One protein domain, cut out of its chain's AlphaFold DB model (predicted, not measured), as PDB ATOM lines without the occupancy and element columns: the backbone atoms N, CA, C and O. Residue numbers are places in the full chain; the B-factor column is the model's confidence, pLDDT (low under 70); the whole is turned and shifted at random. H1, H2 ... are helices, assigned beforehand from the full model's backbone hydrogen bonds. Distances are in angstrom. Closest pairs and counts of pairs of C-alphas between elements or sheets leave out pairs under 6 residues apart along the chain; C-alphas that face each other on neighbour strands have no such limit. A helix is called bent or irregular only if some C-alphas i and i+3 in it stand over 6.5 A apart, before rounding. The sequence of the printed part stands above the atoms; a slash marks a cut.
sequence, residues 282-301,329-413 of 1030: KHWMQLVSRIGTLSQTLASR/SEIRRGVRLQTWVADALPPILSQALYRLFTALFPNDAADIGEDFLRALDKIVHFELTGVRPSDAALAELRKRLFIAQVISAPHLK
ATOM      1  N   LYS A 282     -19.333   7.783 -45.100       41.38
ATOM      2  CA  LYS A 282     -19.111   7.540 -43.657       41.38
ATOM      3  C   LYS A 282     -20.429   7.610 -42.887       41.38
ATOM      4  O   LYS A 282     -20.657   6.791 -42.011       41.38
ATOM      5  N   HIS A 283     -21.312   8.513 -43.309       40.09
ATOM      6  CA  HIS A 283     -22.663   8.752 -42.809       40.09
ATOM      7  C   HIS A 283     -23.583   7.519 -42.826       40.09
ATOM      8  O   HIS A 283     -24.426   7.440 -41.952       40.09
ATOM      9  N   TRP A 284     -23.451   6.568 -43.761       37.56
ATOM     10  CA  TRP A 284     -24.333   5.389 -43.858       37.56
ATOM     11  C   TRP A 284     -23.887   4.257 -42.927       37.56
ATOM     12  O   TRP A 284     -24.693   3.742 -42.153       37.56
ATOM     13  N   MET A 285     -22.585   3.948 -42.902       41.12
ATOM     14  CA  MET A 285     -22.007   3.081 -41.865       41.12
ATOM     15  C   MET A 285     -22.187   3.704 -40.475       41.12
ATOM     16  O   MET A 285     -22.555   3.008 -39.536       41.12
ATOM     17  N   GLN A 286     -22.024   5.026 -40.350       43.88
ATOM     18  CA  GLN A 286     -22.361   5.770 -39.136       43.88
ATOM     19  C   GLN A 286     -23.864   5.809 -38.858       43.88
ATOM     20  O   GLN A 286     -24.201   5.932 -37.697       43.88
ATOM     21  N   LEU A 287     -24.769   5.703 -39.836       41.78
ATOM     22  CA  LEU A 287     -26.214   5.681 -39.584       41.78
ATOM     23  C   LEU A 287     -26.625   4.327 -39.013       41.78
ATOM     24  O   LEU A 287     -27.229   4.294 -37.951       41.78
ATOM     25  N   VAL A 288     -26.230   3.219 -39.645       42.62
ATOM     26  CA  VAL A 288     -26.505   1.870 -39.119       42.62
ATOM     27  C   VAL A 288     -25.785   1.656 -37.784       42.62
ATOM     28  O   VAL A 288     -26.394   1.182 -36.828       42.62
ATOM     29  N   SER A 289     -24.526   2.096 -37.667       45.19
ATOM     30  CA  SER A 289     -23.788   2.062 -36.400       45.19
ATOM     31  C   SER A 289     -24.407   2.973 -35.338       45.19
ATOM     32  O   SER A 289     -24.491   2.543 -34.197       45.19
ATOM     33  N   ARG A 290     -24.892   4.180 -35.669       46.84
ATOM     34  CA  ARG A 290     -25.600   5.053 -34.711       46.84
ATOM     35  C   ARG A 290     -26.983   4.536 -34.364       46.84
ATOM     36  O   ARG A 290     -27.382   4.745 -33.239       46.84
ATOM     37  N   ILE A 291     -27.705   3.861 -35.255       45.97
ATOM     38  CA  ILE A 291     -28.992   3.233 -34.923       45.97
ATOM     39  C   ILE A 291     -28.763   2.046 -33.979       45.97
ATOM     40  O   ILE A 291     -29.463   1.940 -32.980       45.97
ATOM     41  N   GLY A 292     -27.744   1.216 -34.230       45.62
ATOM     42  CA  GLY A 292     -27.359   0.116 -33.339       45.62
ATOM     43  C   GLY A 292     -26.787   0.581 -31.995       45.62
ATOM     44  O   GLY A 292     -27.183   0.074 -30.951       45.62
ATOM     45  N   THR A 293     -25.902   1.584 -31.983       49.72
ATOM     46  CA  THR A 293     -25.387   2.144 -30.723       49.72
ATOM     47  C   THR A 293     -26.411   3.024 -30.023       49.72
ATOM     48  O   THR A 293     -26.368   3.084 -28.801       49.72
ATOM     49  N   LEU A 294     -27.379   3.635 -30.718       44.78
ATOM     50  CA  LEU A 294     -28.549   4.234 -30.075       44.78
ATOM     51  C   LEU A 294     -29.422   3.149 -29.459       44.78
ATOM     52  O   LEU A 294     -29.677   3.253 -28.273       44.78
ATOM     53  N   SER A 295     -29.841   2.096 -30.168       43.31
ATOM     54  CA  SER A 295     -30.700   1.067 -29.557       43.31
ATOM     55  C   SER A 295     -30.026   0.393 -28.355       43.31
ATOM     56  O   SER A 295     -30.665   0.244 -27.315       43.31
ATOM     57  N   GLN A 296     -28.718   0.120 -28.427       49.06
ATOM     58  CA  GLN A 296     -27.927  -0.331 -27.277       49.06
ATOM     59  C   GLN A 296     -27.846   0.727 -26.166       49.06
ATOM     60  O   GLN A 296     -28.203   0.433 -25.032       49.06
ATOM     61  N   THR A 297     -27.458   1.973 -26.462       49.28
ATOM     62  CA  THR A 297     -27.350   3.043 -25.445       49.28
ATOM     63  C   THR A 297     -28.707   3.385 -24.826       49.28
ATOM     64  O   THR A 297     -28.764   3.751 -23.659       49.28
ATOM     65  N   LEU A 298     -29.809   3.251 -25.565       50.22
ATOM     66  CA  LEU A 298     -31.173   3.459 -25.083       50.22
ATOM     67  C   LEU A 298     -31.661   2.281 -24.232       50.22
ATOM     68  O   LEU A 298     -32.348   2.520 -23.241       50.22
ATOM     69  N   ALA A 299     -31.264   1.042 -24.542       49.53
ATOM     70  CA  ALA A 299     -31.464  -0.102 -23.653       49.53
ATOM     71  C   ALA A 299     -30.655   0.062 -22.353       49.53
ATOM     72  O   ALA A 299     -31.224   0.002 -21.265       49.53
ATOM     73  N   SER A 300     -29.358   0.382 -22.448       50.00
ATOM     74  CA  SER A 300     -28.487   0.644 -21.295       50.00
ATOM     75  C   SER A 300     -28.950   1.841 -20.460       50.00
ATOM     76  O   SER A 300     -28.926   1.765 -19.237       50.00
ATOM     77  N   ARG A 301     -29.428   2.931 -21.079       51.28
ATOM     78  CA  ARG A 301     -29.989   4.086 -20.356       51.28
ATOM     79  C   ARG A 301     -31.365   3.807 -19.762       51.28
ATOM     80  O   ARG A 301     -31.643   4.345 -18.700       51.28
ATOM     81  N   SER A 329     -35.569  21.695 -20.359       74.69
ATOM     82  CA  SER A 329     -36.294  21.843 -21.630       74.69
ATOM     83  C   SER A 329     -35.672  21.061 -22.801       74.69
ATOM     84  O   SER A 329     -36.405  20.506 -23.624       74.69
ATOM     85  N   GLU A 330     -34.344  20.949 -22.859       71.06
ATOM     86  CA  GLU A 330     -33.597  20.165 -23.848       71.06
ATOM     87  C   GLU A 330     -33.718  18.671 -23.561       71.06
ATOM     88  O   GLU A 330     -33.984  17.902 -24.481       71.06
ATOM     89  N   ILE A 331     -33.650  18.266 -22.288       73.81
ATOM     90  CA  ILE A 331     -33.919  16.882 -21.865       73.81
ATOM     91  C   ILE A 331     -35.345  16.482 -22.276       73.81
ATOM     92  O   ILE A 331     -35.541  15.454 -22.928       73.81
ATOM     93  N   ARG A 332     -36.352  17.327 -21.997       75.06
ATOM     94  CA  ARG A 332     -37.743  17.090 -22.432       75.06
ATOM     95  C   ARG A 332     -37.909  17.082 -23.958       75.06
ATOM     96  O   ARG A 332     -38.717  16.301 -24.459       75.06
ATOM     97  N   ARG A 333     -37.160  17.899 -24.713       73.50
ATOM     98  CA  ARG A 333     -37.122  17.831 -26.189       73.50
ATOM     99  C   ARG A 333     -36.493  16.527 -26.683       73.50
ATOM    100  O   ARG A 333     -37.062  15.905 -27.572       73.50
ATOM    101  N   GLY A 334     -35.382  16.099 -26.086       76.69
ATOM    102  CA  GLY A 334     -34.696  14.848 -26.404       76.69
ATOM    103  C   GLY A 334     -35.596  13.633 -26.197       76.69
ATOM    104  O   GLY A 334     -35.779  12.855 -27.127       76.69
ATOM    105  N   VAL A 335     -36.244  13.526 -25.030       77.38
ATOM    106  CA  VAL A 335     -37.199  12.443 -24.734       77.38
ATOM    107  C   VAL A 335     -38.379  12.451 -25.712       77.38
ATOM    108  O   VAL A 335     -38.705  11.401 -26.258       77.38
ATOM    109  N   ARG A 336     -38.978  13.618 -26.003       78.50
ATOM    110  CA  ARG A 336     -40.087  13.723 -26.973       78.50
ATOM    111  C   ARG A 336     -39.681  13.321 -28.390       78.50
ATOM    112  O   ARG A 336     -40.437  12.622 -29.056       78.50
ATOM    113  N   LEU A 337     -38.505  13.749 -28.851       78.44
ATOM    114  CA  LEU A 337     -37.976  13.370 -30.162       78.44
ATOM    115  C   LEU A 337     -37.667  11.867 -30.213       78.44
ATOM    116  O   LEU A 337     -37.972  11.213 -31.204       78.44
ATOM    117  N   GLN A 338     -37.115  11.311 -29.132       73.69
ATOM    118  CA  GLN A 338     -36.818   9.887 -29.005       73.69
ATOM    119  C   GLN A 338     -38.088   9.028 -29.050       73.69
ATOM    120  O   GLN A 338     -38.084   8.020 -29.752       73.69
ATOM    121  N   THR A 339     -39.173   9.414 -28.362       77.31
ATOM    122  CA  THR A 339     -40.466   8.718 -28.492       77.31
ATOM    123  C   THR A 339     -41.002   8.829 -29.915       77.31
ATOM    124  O   THR A 339     -41.281   7.808 -30.524       77.31
ATOM    125  N   TRP A 340     -41.007  10.026 -30.515       85.56
ATOM    126  CA  TRP A 340     -41.497  10.208 -31.890       85.56
ATOM    127  C   TRP A 340     -40.733   9.365 -32.922       85.56
ATOM    128  O   TRP A 340     -41.334   8.813 -33.840       85.56
ATOM    129  N   VAL A 341     -39.414   9.219 -32.762       80.44
ATOM    130  CA  VAL A 341     -38.596   8.329 -33.601       80.44
ATOM    131  C   VAL A 341     -38.884   6.855 -33.304       80.44
ATOM    132  O   VAL A 341     -38.968   6.070 -34.245       80.44
ATOM    133  N   ALA A 342     -39.065   6.463 -32.040       80.44
ATOM    134  CA  ALA A 342     -39.409   5.086 -31.675       80.44
ATOM    135  C   ALA A 342     -40.798   4.661 -32.191       80.44
ATOM    136  O   ALA A 342     -40.961   3.512 -32.593       80.44
ATOM    137  N   ASP A 343     -41.757   5.587 -32.234       84.06
ATOM    138  CA  ASP A 343     -43.119   5.356 -32.722       84.06
ATOM    139  C   ASP A 343     -43.184   5.353 -34.264       84.06
ATOM    140  O   ASP A 343     -43.920   4.565 -34.858       84.06
ATOM    141  N   ALA A 344     -42.392   6.203 -34.935       88.44
ATOM    142  CA  ALA A 344     -42.390   6.331 -36.396       88.44
ATOM    143  C   ALA A 344     -41.461   5.343 -37.128       88.44
ATOM    144  O   ALA A 344     -41.688   5.041 -38.301       88.44
ATOM    145  N   LEU A 345     -40.407   4.830 -36.483       89.50
ATOM    146  CA  LEU A 345     -39.454   3.921 -37.132       89.50
ATOM    147  C   LEU A 345     -40.058   2.552 -37.527       89.50
ATOM    148  O   LEU A 345     -39.725   2.095 -38.625       89.50
ATOM    149  N   PRO A 346     -40.948   1.908 -36.735       92.00
ATOM    150  CA  PRO A 346     -41.603   0.664 -37.136       92.00
ATOM    151  C   PRO A 346     -42.372   0.744 -38.467       92.00
ATOM    152  O   PRO A 346     -41.989  -0.004 -39.370       92.00
ATOM    153  N   PRO A 347     -43.334   1.676 -38.675       90.25
ATOM    154  CA  PRO A 347     -44.065   1.768 -39.941       90.25
ATOM    155  C   PRO A 347     -43.177   2.161 -41.127       90.25
ATOM    156  O   PRO A 347     -43.416   1.726 -42.251       90.25
ATOM    157  N   ILE A 348     -42.111   2.939 -40.907       92.88
ATOM    158  CA  ILE A 348     -41.155   3.280 -41.974       92.88
ATOM    159  C   ILE A 348     -40.368   2.038 -42.422       92.88
ATOM    160  O   ILE A 348     -40.224   1.796 -43.623       92.88
ATOM    161  N   LEU A 349     -39.867   1.231 -41.480       92.06
ATOM    162  CA  LEU A 349     -39.106   0.024 -41.803       92.06
ATOM    163  C   LEU A 349     -39.997  -1.118 -42.315       92.06
ATOM    164  O   LEU A 349     -39.577  -1.833 -43.224       92.06
ATOM    165  N   SER A 350     -41.222  -1.277 -41.808       94.69
ATOM    166  CA  SER A 350     -42.166  -2.279 -42.316       94.69
ATOM    167  C   SER A 350     -42.620  -1.956 -43.744       94.69
ATOM    168  O   SER A 350     -42.599  -2.844 -44.597       94.69
ATOM    169  N   GLN A 351     -42.876  -0.681 -44.059       93.81
ATOM    170  CA  GLN A 351     -43.155  -0.218 -45.424       93.81
ATOM    171  C   GLN A 351     -41.948  -0.394 -46.365       93.81
ATOM    172  O   GLN A 351     -42.115  -0.771 -47.527       93.81
ATOM    173  N   ALA A 352     -40.722  -0.161 -45.880       92.44
ATOM    174  CA  ALA A 352     -39.501  -0.398 -46.652       92.44
ATOM    175  C   ALA A 352     -39.275  -1.895 -46.943       92.44
ATOM    176  O   ALA A 352     -38.939  -2.256 -48.072       92.44
ATOM    177  N   LEU A 353     -39.516  -2.770 -45.962       92.44
ATOM    178  CA  LEU A 353     -39.454  -4.222 -46.140       92.44
ATOM    179  C   LEU A 353     -40.552  -4.723 -47.086       92.44
ATOM    180  O   LEU A 353     -40.250  -5.487 -47.995       92.44
ATOM    181  N   TYR A 354     -41.793  -4.251 -46.948       94.12
ATOM    182  CA  TYR A 354     -42.895  -4.572 -47.864       94.12
ATOM    183  C   TYR A 354     -42.555  -4.204 -49.318       94.12
ATOM    184  O   TYR A 354     -42.729  -5.015 -50.229       94.12
ATOM    185  N   ARG A 355     -41.999  -3.004 -49.540       92.44
ATOM    186  CA  ARG A 355     -41.514  -2.551 -50.855       92.44
ATOM    187  C   ARG A 355     -40.357  -3.404 -51.382       92.44
ATOM    188  O   ARG A 355     -40.293  -3.659 -52.578       92.44
ATOM    189  N   LEU A 356     -39.464  -3.878 -50.511       90.75
ATOM    190  CA  LEU A 356     -38.390  -4.796 -50.894       90.75
ATOM    191  C   LEU A 356     -38.932  -6.180 -51.287       90.75
ATOM    192  O   LEU A 356     -38.526  -6.706 -52.318       90.75
ATOM    193  N   PHE A 357     -39.870  -6.747 -50.520       88.25
ATOM    194  CA  PHE A 357     -40.514  -8.023 -50.853       88.25
ATOM    195  C   PHE A 357     -41.277  -7.930 -52.180       88.25
ATOM    196  O   PHE A 357     -40.988  -8.696 -53.089       88.25
ATOM    197  N   THR A 358     -42.161  -6.946 -52.352       92.62
ATOM    198  CA  THR A 358     -42.914  -6.756 -53.609       92.62
ATOM    199  C   THR A 358     -42.022  -6.451 -54.825       92.62
ATOM    200  O   THR A 358     -42.369  -6.829 -55.940       92.62
ATOM    201  N   ALA A 359     -40.841  -5.844 -54.640       87.50
ATOM    202  CA  ALA A 359     -39.862  -5.637 -55.717       87.50
ATOM    203  C   ALA A 359     -38.986  -6.872 -56.030       87.50
ATOM    204  O   ALA A 359     -38.449  -6.972 -57.135       87.50
ATOM    205  N   LEU A 360     -38.814  -7.796 -55.078       86.56
ATOM    206  CA  LEU A 360     -38.133  -9.084 -55.284       86.56
ATOM    207  C   LEU A 360     -39.085 -10.158 -55.838       86.56
ATOM    208  O   LEU A 360     -38.655 -11.003 -56.619       86.56
ATOM    209  N   PHE A 361     -40.362 -10.083 -55.464       87.81
ATOM    210  CA  PHE A 361     -41.424 -11.043 -55.761       87.81
ATOM    211  C   PHE A 361     -42.602 -10.339 -56.474       87.81
ATOM    212  O   PHE A 361     -43.695 -10.226 -55.919       87.81
ATOM    213  N   PRO A 362     -42.401  -9.807 -57.700       83.81
ATOM    214  CA  PRO A 362     -43.394  -8.968 -58.379       83.81
ATOM    215  C   PRO A 362     -44.643  -9.730 -58.845       83.81
ATOM    216  O   PRO A 362     -45.681  -9.108 -59.053       83.81
ATOM    217  N   ASN A 363     -44.556 -11.054 -59.002       87.25
ATOM    218  CA  ASN A 363     -45.711 -11.902 -59.316       87.25
ATOM    219  C   ASN A 363     -46.604 -12.074 -58.080       87.25
ATOM    220  O   ASN A 363     -47.822 -11.955 -58.166       87.25
ATOM    221  N   ASP A 364     -45.975 -12.288 -56.925       82.56
ATOM    222  CA  ASP A 364     -46.634 -12.533 -55.644       82.56
ATOM    223  C   ASP A 364     -47.109 -11.218 -54.990       82.56
ATOM    224  O   ASP A 364     -47.879 -11.227 -54.034       82.56
ATOM    225  N   ALA A 365     -46.723 -10.058 -55.540       83.50
ATOM    226  CA  ALA A 365     -47.108  -8.724 -55.068       83.50
ATOM    227  C   ALA A 365     -48.627  -8.439 -55.081       83.50
ATOM    228  O   ALA A 365     -49.059  -7.464 -54.469       83.50
ATOM    229  N   ALA A 366     -49.432  -9.269 -55.754       80.88
ATOM    230  CA  ALA A 366     -50.894  -9.241 -55.658       80.88
ATOM    231  C   ALA A 366     -51.427  -9.952 -54.395       80.88
ATOM    232  O   ALA A 366     -52.427  -9.515 -53.828       80.88
ATOM    233  N   ASP A 367     -50.739 -11.004 -53.938       82.06
ATOM    234  CA  ASP A 367     -51.077 -11.795 -52.746       82.06
ATOM    235  C   ASP A 367     -50.378 -11.261 -51.476       82.06
ATOM    236  O   ASP A 367     -50.842 -11.472 -50.351       82.06
ATOM    237  N   ILE A 368     -49.289 -10.498 -51.635       84.06
ATOM    238  CA  ILE A 368     -48.643  -9.681 -50.593       84.06
ATOM    239  C   ILE A 368     -49.535  -8.459 -50.279       84.06
ATOM    240  O   ILE A 368     -49.200  -7.318 -50.572       84.06
ATOM    241  N   GLY A 369     -50.712  -8.699 -49.697       86.06
ATOM    242  CA  GLY A 369     -51.676  -7.655 -49.326       86.06
ATOM    243  C   GLY A 369     -51.339  -6.906 -48.027       86.06
ATOM    244  O   GLY A 369     -50.343  -7.182 -47.352       86.06
ATOM    245  N   GLU A 370     -52.224  -5.986 -47.617       88.06
ATOM    246  CA  GLU A 370     -52.056  -5.174 -46.393       88.06
ATOM    247  C   GLU A 370     -51.798  -6.003 -45.124       88.06
ATOM    248  O   GLU A 370     -51.086  -5.551 -44.231       88.06
ATOM    249  N   ASP A 371     -52.341  -7.217 -45.016       87.75
ATOM    250  CA  ASP A 371     -52.128  -8.060 -43.836       87.75
ATOM    251  C   ASP A 371     -50.680  -8.560 -43.703       87.75
ATOM    252  O   ASP A 371     -50.210  -8.766 -42.581       87.75
ATOM    253  N   PHE A 372     -49.922  -8.652 -44.805       89.12
ATOM    254  CA  PHE A 372     -48.476  -8.879 -44.749       89.12
ATOM    255  C   PHE A 372     -47.740  -7.646 -44.207       89.12
ATOM    256  O   PHE A 372     -46.883  -7.784 -43.335       89.12
ATOM    257  N   LEU A 373     -48.121  -6.438 -44.642       92.50
ATOM    258  CA  LEU A 373     -47.583  -5.182 -44.103       92.50
ATOM    259  C   LEU A 373     -47.872  -5.045 -42.599       92.50
ATOM    260  O   LEU A 373     -46.958  -4.793 -41.822       92.50
ATOM    261  N   ARG A 374     -49.115  -5.289 -42.165       90.69
ATOM    262  CA  ARG A 374     -49.524  -5.247 -40.746       90.69
ATOM    263  C   ARG A 374     -48.799  -6.291 -39.887       90.69
ATOM    264  O   ARG A 374     -48.616  -6.087 -38.687       90.69
ATOM    265  N   ALA A 375     -48.403  -7.422 -40.471       89.94
ATOM    266  CA  ALA A 375     -47.623  -8.449 -39.786       89.94
ATOM    267  C   ALA A 375     -46.121  -8.114 -39.732       89.94
ATOM    268  O   ALA A 375     -45.502  -8.317 -38.686       89.94
ATOM    269  N   LEU A 376     -45.555  -7.550 -40.808       91.88
ATOM    270  CA  LEU A 376     -44.212  -6.963 -40.799       91.88
ATOM    271  C   LEU A 376     -44.111  -5.858 -39.747       91.88
ATOM    272  O   LEU A 376     -43.163  -5.858 -38.971       91.88
ATOM    273  N   ASP A 377     -45.097  -4.964 -39.682       92.19
ATOM    274  CA  ASP A 377     -45.120  -3.847 -38.737       92.19
ATOM    275  C   ASP A 377     -45.052  -4.317 -37.284       92.19
ATOM    276  O   ASP A 377     -44.201  -3.863 -36.525       92.19
ATOM    277  N   LYS A 378     -45.839  -5.340 -36.929       87.88
ATOM    278  CA  LYS A 378     -45.764  -5.984 -35.610       87.88
ATOM    279  C   LYS A 378     -44.387  -6.584 -35.329       87.88
ATOM    280  O   LYS A 378     -43.851  -6.354 -34.250       87.88
ATOM    281  N   ILE A 379     -43.788  -7.319 -36.273       89.19
ATOM    282  CA  ILE A 379     -42.439  -7.890 -36.091       89.19
ATOM    283  C   ILE A 379     -41.404  -6.784 -35.883       89.19
ATOM    284  O   ILE A 379     -40.641  -6.835 -34.924       89.19
ATOM    285  N   VAL A 380     -41.396  -5.775 -36.751       92.19
ATOM    286  CA  VAL A 380     -40.454  -4.655 -36.674       92.19
ATOM    287  C   VAL A 380     -40.649  -3.879 -35.368       92.19
ATOM    288  O   VAL A 380     -39.664  -3.549 -34.714       92.19
ATOM    289  N   HIS A 381     -41.889  -3.644 -34.934       89.06
ATOM    290  CA  HIS A 381     -42.190  -2.999 -33.659       89.06
ATOM    291  C   HIS A 381     -41.661  -3.810 -32.464       89.06
ATOM    292  O   HIS A 381     -41.022  -3.240 -31.581       89.06
ATOM    293  N   PHE A 382     -41.843  -5.135 -32.440       85.81
ATOM    294  CA  PHE A 382     -41.295  -5.994 -31.382       85.81
ATOM    295  C   PHE A 382     -39.755  -6.001 -31.353       85.81
ATOM    296  O   PHE A 382     -39.157  -5.817 -30.294       85.81
ATOM    297  N   GLU A 383     -39.104  -6.160 -32.510       85.56
ATOM    298  CA  GLU A 383     -37.636  -6.203 -32.608       85.56
ATOM    299  C   GLU A 383     -37.000  -4.817 -32.310       85.56
ATOM    300  O   GLU A 383     -35.903  -4.757 -31.756       85.56
ATOM    301  N   LEU A 384     -37.685  -3.698 -32.606       86.19
ATOM    302  CA  LEU A 384     -37.223  -2.332 -32.287       86.19
ATOM    303  C   LEU A 384     -37.475  -1.903 -30.836       86.19
ATOM    304  O   LEU A 384     -36.631  -1.235 -30.241       86.19
ATOM    305  N   THR A 385     -38.638  -2.231 -30.265       81.06
ATOM    306  CA  THR A 385     -38.979  -1.833 -28.883       81.06
ATOM    307  C   THR A 385     -38.234  -2.649 -27.830       81.06
ATOM    308  O   THR A 385     -38.166  -2.229 -26.673       81.06
ATOM    309  N   GLY A 386     -37.690  -3.809 -28.214       74.31
ATOM    310  CA  GLY A 386     -37.093  -4.786 -27.304       74.31
ATOM    311  C   GLY A 386     -38.128  -5.607 -26.526       74.31
ATOM    312  O   GLY A 386     -37.748  -6.495 -25.762       74.31
ATOM    313  N   VAL A 387     -39.427  -5.354 -26.732       72.12
ATOM    314  CA  VAL A 387     -40.518  -6.151 -26.162       72.12
ATOM    315  C   VAL A 387     -40.607  -7.450 -26.956       72.12
ATOM    316  O   VAL A 387     -41.392  -7.571 -27.896       72.12
ATOM    317  N   ARG A 388     -39.773  -8.429 -26.589       61.78
ATOM    318  CA  ARG A 388     -39.879  -9.794 -27.114       61.78
ATOM    319  C   ARG A 388     -41.265 -10.365 -26.786       61.78
ATOM    320  O   ARG A 388     -41.583 -10.505 -25.605       61.78
ATOM    321  N   PRO A 389     -42.054 -10.787 -27.789       66.88
ATOM    322  CA  PRO A 389     -43.098 -11.777 -27.575       66.88
ATOM    323  C   PRO A 389     -42.469 -13.056 -27.018       66.88
ATOM    324  O   PRO A 389     -41.269 -13.291 -27.198       66.88
ATOM    325  N   SER A 390     -43.274 -13.927 -26.410       73.81
ATOM    326  CA  SER A 390     -42.809 -15.282 -26.105       73.81
ATOM    327  C   SER A 390     -42.278 -15.949 -27.381       73.81
ATOM    328  O   SER A 390     -42.829 -15.746 -28.468       73.81
ATOM    329  N   ASP A 391     -41.220 -16.759 -27.272       74.88
ATOM    330  CA  ASP A 391     -40.621 -17.411 -28.447       74.88
ATOM    331  C   ASP A 391     -41.651 -18.269 -29.209       74.88
ATOM    332  O   ASP A 391     -41.569 -18.387 -30.430       74.88
ATOM    333  N   ALA A 392     -42.681 -18.776 -28.519       72.81
ATOM    334  CA  ALA A 392     -43.851 -19.415 -29.120       72.81
ATOM    335  C   ALA A 392     -44.671 -18.460 -30.010       72.81
ATOM    336  O   ALA A 392     -44.923 -18.784 -31.169       72.81
ATOM    337  N   ALA A 393     -45.043 -17.270 -29.521       72.56
ATOM    338  CA  ALA A 393     -45.779 -16.276 -30.308       72.56
ATOM    339  C   ALA A 393     -44.946 -15.744 -31.488       72.56
ATOM    340  O   ALA A 393     -45.465 -15.569 -32.591       72.56
ATOM    341  N   LEU A 394     -43.637 -15.545 -31.289       69.56
ATOM    342  CA  LEU A 394     -42.705 -15.155 -32.350       69.56
ATOM    343  C   LEU A 394     -42.556 -16.255 -33.413       69.56
ATOM    344  O   LEU A 394     -42.601 -15.970 -34.612       69.56
ATOM    345  N   ALA A 395     -42.413 -17.514 -32.990       73.69
ATOM    346  CA  ALA A 395     -42.363 -18.666 -33.883       73.69
ATOM    347  C   ALA A 395     -43.684 -18.859 -34.633       73.69
ATOM    348  O   ALA A 395     -43.652 -19.154 -35.827       73.69
ATOM    349  N   GLU A 396     -44.836 -18.651 -33.990       76.00
ATOM    350  CA  GLU A 396     -46.130 -18.771 -34.654       76.00
ATOM    351  C   GLU A 396     -46.377 -17.627 -35.643       76.00
ATOM    352  O   GLU A 396     -46.821 -17.888 -36.756       76.00
ATOM    353  N   LEU A 397     -46.023 -16.379 -35.318       72.00
ATOM    354  CA  LEU A 397     -46.163 -15.258 -36.252       72.00
ATOM    355  C   LEU A 397     -45.245 -15.433 -37.476       72.00
ATOM    356  O   LEU A 397     -45.692 -15.285 -38.616       72.00
ATOM    357  N   ARG A 398     -43.991 -15.861 -37.260       72.25
ATOM    358  CA  ARG A 398     -43.057 -16.244 -38.336       72.25
ATOM    359  C   ARG A 398     -43.579 -17.447 -39.139       72.25
ATOM    360  O   ARG A 398     -43.482 -17.438 -40.362       72.25
ATOM    361  N   LYS A 399     -44.192 -18.448 -38.491       77.19
ATOM    362  CA  LYS A 399     -44.840 -19.603 -39.144       77.19
ATOM    363  C   LYS A 399     -46.061 -19.185 -39.967       77.19
ATOM    364  O   LYS A 399     -46.208 -19.687 -41.073       77.19
ATOM    365  N   ARG A 400     -46.905 -18.271 -39.480       72.69
ATOM    366  CA  ARG A 400     -48.068 -17.738 -40.210       72.69
ATOM    367  C   ARG A 400     -47.624 -16.988 -41.465       72.69
ATOM    368  O   ARG A 400     -48.164 -17.264 -42.529       72.69
ATOM    369  N   LEU A 401     -46.596 -16.138 -41.376       67.31
ATOM    370  CA  LEU A 401     -46.036 -15.452 -42.549       67.31
ATOM    371  C   LEU A 401     -45.379 -16.420 -43.538       67.31
ATOM    372  O   LEU A 401     -45.650 -16.338 -44.731       67.31
ATOM    373  N   PHE A 402     -44.576 -17.372 -43.055       71.00
ATOM    374  CA  PHE A 402     -43.960 -18.389 -43.911       71.00
ATOM    375  C   PHE A 402     -45.007 -19.304 -44.568       71.00
ATOM    376  O   PHE A 402     -44.853 -19.676 -45.724       71.00
ATOM    377  N   ILE A 403     -46.099 -19.650 -43.878       72.19
ATOM    378  CA  ILE A 403     -47.202 -20.405 -44.487       72.19
ATOM    379  C   ILE A 403     -47.916 -19.552 -45.538       72.19
ATOM    380  O   ILE A 403     -48.085 -20.017 -46.664       72.19
ATOM    381  N   ALA A 404     -48.296 -18.314 -45.206       65.38
ATOM    382  CA  ALA A 404     -48.977 -17.401 -46.126       65.38
ATOM    383  C   ALA A 404     -48.188 -17.213 -47.435       65.38
ATOM    384  O   ALA A 404     -48.739 -17.361 -48.517       65.38
ATOM    385  N   GLN A 405     -46.881 -16.969 -47.324       61.75
ATOM    386  CA  GLN A 405     -46.025 -16.562 -48.442       61.75
ATOM    387  C   GLN A 405     -45.240 -17.700 -49.116       61.75
ATOM    388  O   GLN A 405     -44.720 -17.496 -50.202       61.75
ATOM    389  N   VAL A 406     -45.084 -18.868 -48.475       58.75
ATOM    390  CA  VAL A 406     -44.167 -19.936 -48.949       58.75
ATOM    391  C   VAL A 406     -44.803 -21.337 -48.923       58.75
ATOM    392  O   VAL A 406     -44.188 -22.299 -49.375       58.75
ATOM    393  N   ILE A 407     -46.029 -21.504 -48.399       59.16
ATOM    394  CA  ILE A 407     -46.726 -22.813 -48.377       59.16
ATOM    395  C   ILE A 407     -48.145 -22.750 -48.964       59.16
ATOM    396  O   ILE A 407     -48.566 -23.706 -49.607       59.16
ATOM    397  N   SER A 408     -48.874 -21.644 -48.788       54.38
ATOM    398  CA  SER A 408     -50.194 -21.417 -49.412       54.38
ATOM    399  C   SER A 408     -50.112 -20.651 -50.737       54.38
ATOM    400  O   SER A 408     -50.878 -20.955 -51.646       54.38
ATOM    401  N   ALA A 409     -49.089 -19.808 -50.906       49.75
ATOM    402  CA  ALA A 409     -48.546 -19.409 -52.204       49.75
ATOM    403  C   ALA A 409     -47.154 -20.056 -52.419       49.75
ATOM    404  O   ALA A 409     -46.159 -19.343 -52.465       49.75
ATOM    405  N   PRO A 410     -47.023 -21.404 -52.479       47.34
ATOM    406  CA  PRO A 410     -45.707 -22.049 -52.517       47.34
ATOM    407  C   PRO A 410     -44.993 -21.697 -53.824       47.34
ATOM    408  O   PRO A 410     -43.914 -21.119 -53.813       47.34
ATOM    409  N   HIS A 411     -45.680 -21.956 -54.936       48.25
ATOM    410  CA  HIS A 411     -45.559 -21.243 -56.198       48.25
ATOM    411  C   HIS A 411     -46.962 -21.220 -56.808       48.25
ATOM    412  O   HIS A 411     -47.573 -22.287 -56.941       48.25
ATOM    413  N   LEU A 412     -47.464 -20.064 -57.253       46.78
ATOM    414  CA  LEU A 412     -48.698 -19.993 -58.051       46.78
ATOM    415  C   LEU A 412     -48.419 -20.410 -59.512       46.78
ATOM    416  O   LEU A 412     -48.619 -19.666 -60.465       46.78
ATOM    417  N   LYS A 413     -47.860 -21.620 -59.658       51.72
ATOM    418  CA  LYS A 413     -47.509 -22.310 -60.906       51.72
ATOM    419  C   LYS A 413     -46.942 -21.406 -62.029       51.72
ATOM    420  O   LYS A 413     -47.478 -21.465 -63.127       51.72
TER     421      LYS A 413
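AT A GLANCE: This is residues 282 to 301 and 329 to 413 of the 1030 residues of an uncharacterized protein of Vitrella brassicaformis (strain CCMP3155) (UniProt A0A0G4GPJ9). Long helix H2 bends midway; H3 folds back across its second arm, H2b, and H4 folds back again past H3. Residues 329 to 337 of H2 and 282 to 294 of H1 stick out. The printed part, 105 residues with four named helices in order H1 to H4, is all helix and loose, radius of gyration of the C-alphas 16.8 A, spans 59 by 33 by 22 A.

IN THESE COORDINATES: Find C-alpha 282 at (-19.111, 7.540, -43.657), where H1, residues 282 to 301, begins, 25.9 A long. H2, residues 329 to 360, one helix by its hydrogen bonds, is bent: C-alphas 343 and 346 are 6.6 A apart. Its arms are H2a, residues 329 to 343, 21.0 A, and H2b, residues 346 to 360, 20.9 A. H3 is residues 370 to 385, 22.1 A; H4, residues 391 to 408, 23.4 A, ends at (-50.194, -21.417, -49.412).

HOW THE PARTS SIT: Look at Ser 350 and Asp 377, the closest C-alphas of H2b and H3, 4.9 A apart; these touch at a steep tilt of 50 degrees. H3 and H4, a hairpin, only just touch, with 3 pairs of C-alphas within 8 A, closest Phe 372 and Leu 401, 7.3 A. O i to N i+4 pairs are all within hydrogen-bond range in H1, H2a, H2b and H3, 13 of 14 in H4.

THE WHOLE: Residues 302 to 328 are cut out, C-alphas 301 and 329 being 18.9 A apart. Confidence is under 70 in 34 residues, among them 282 to 301.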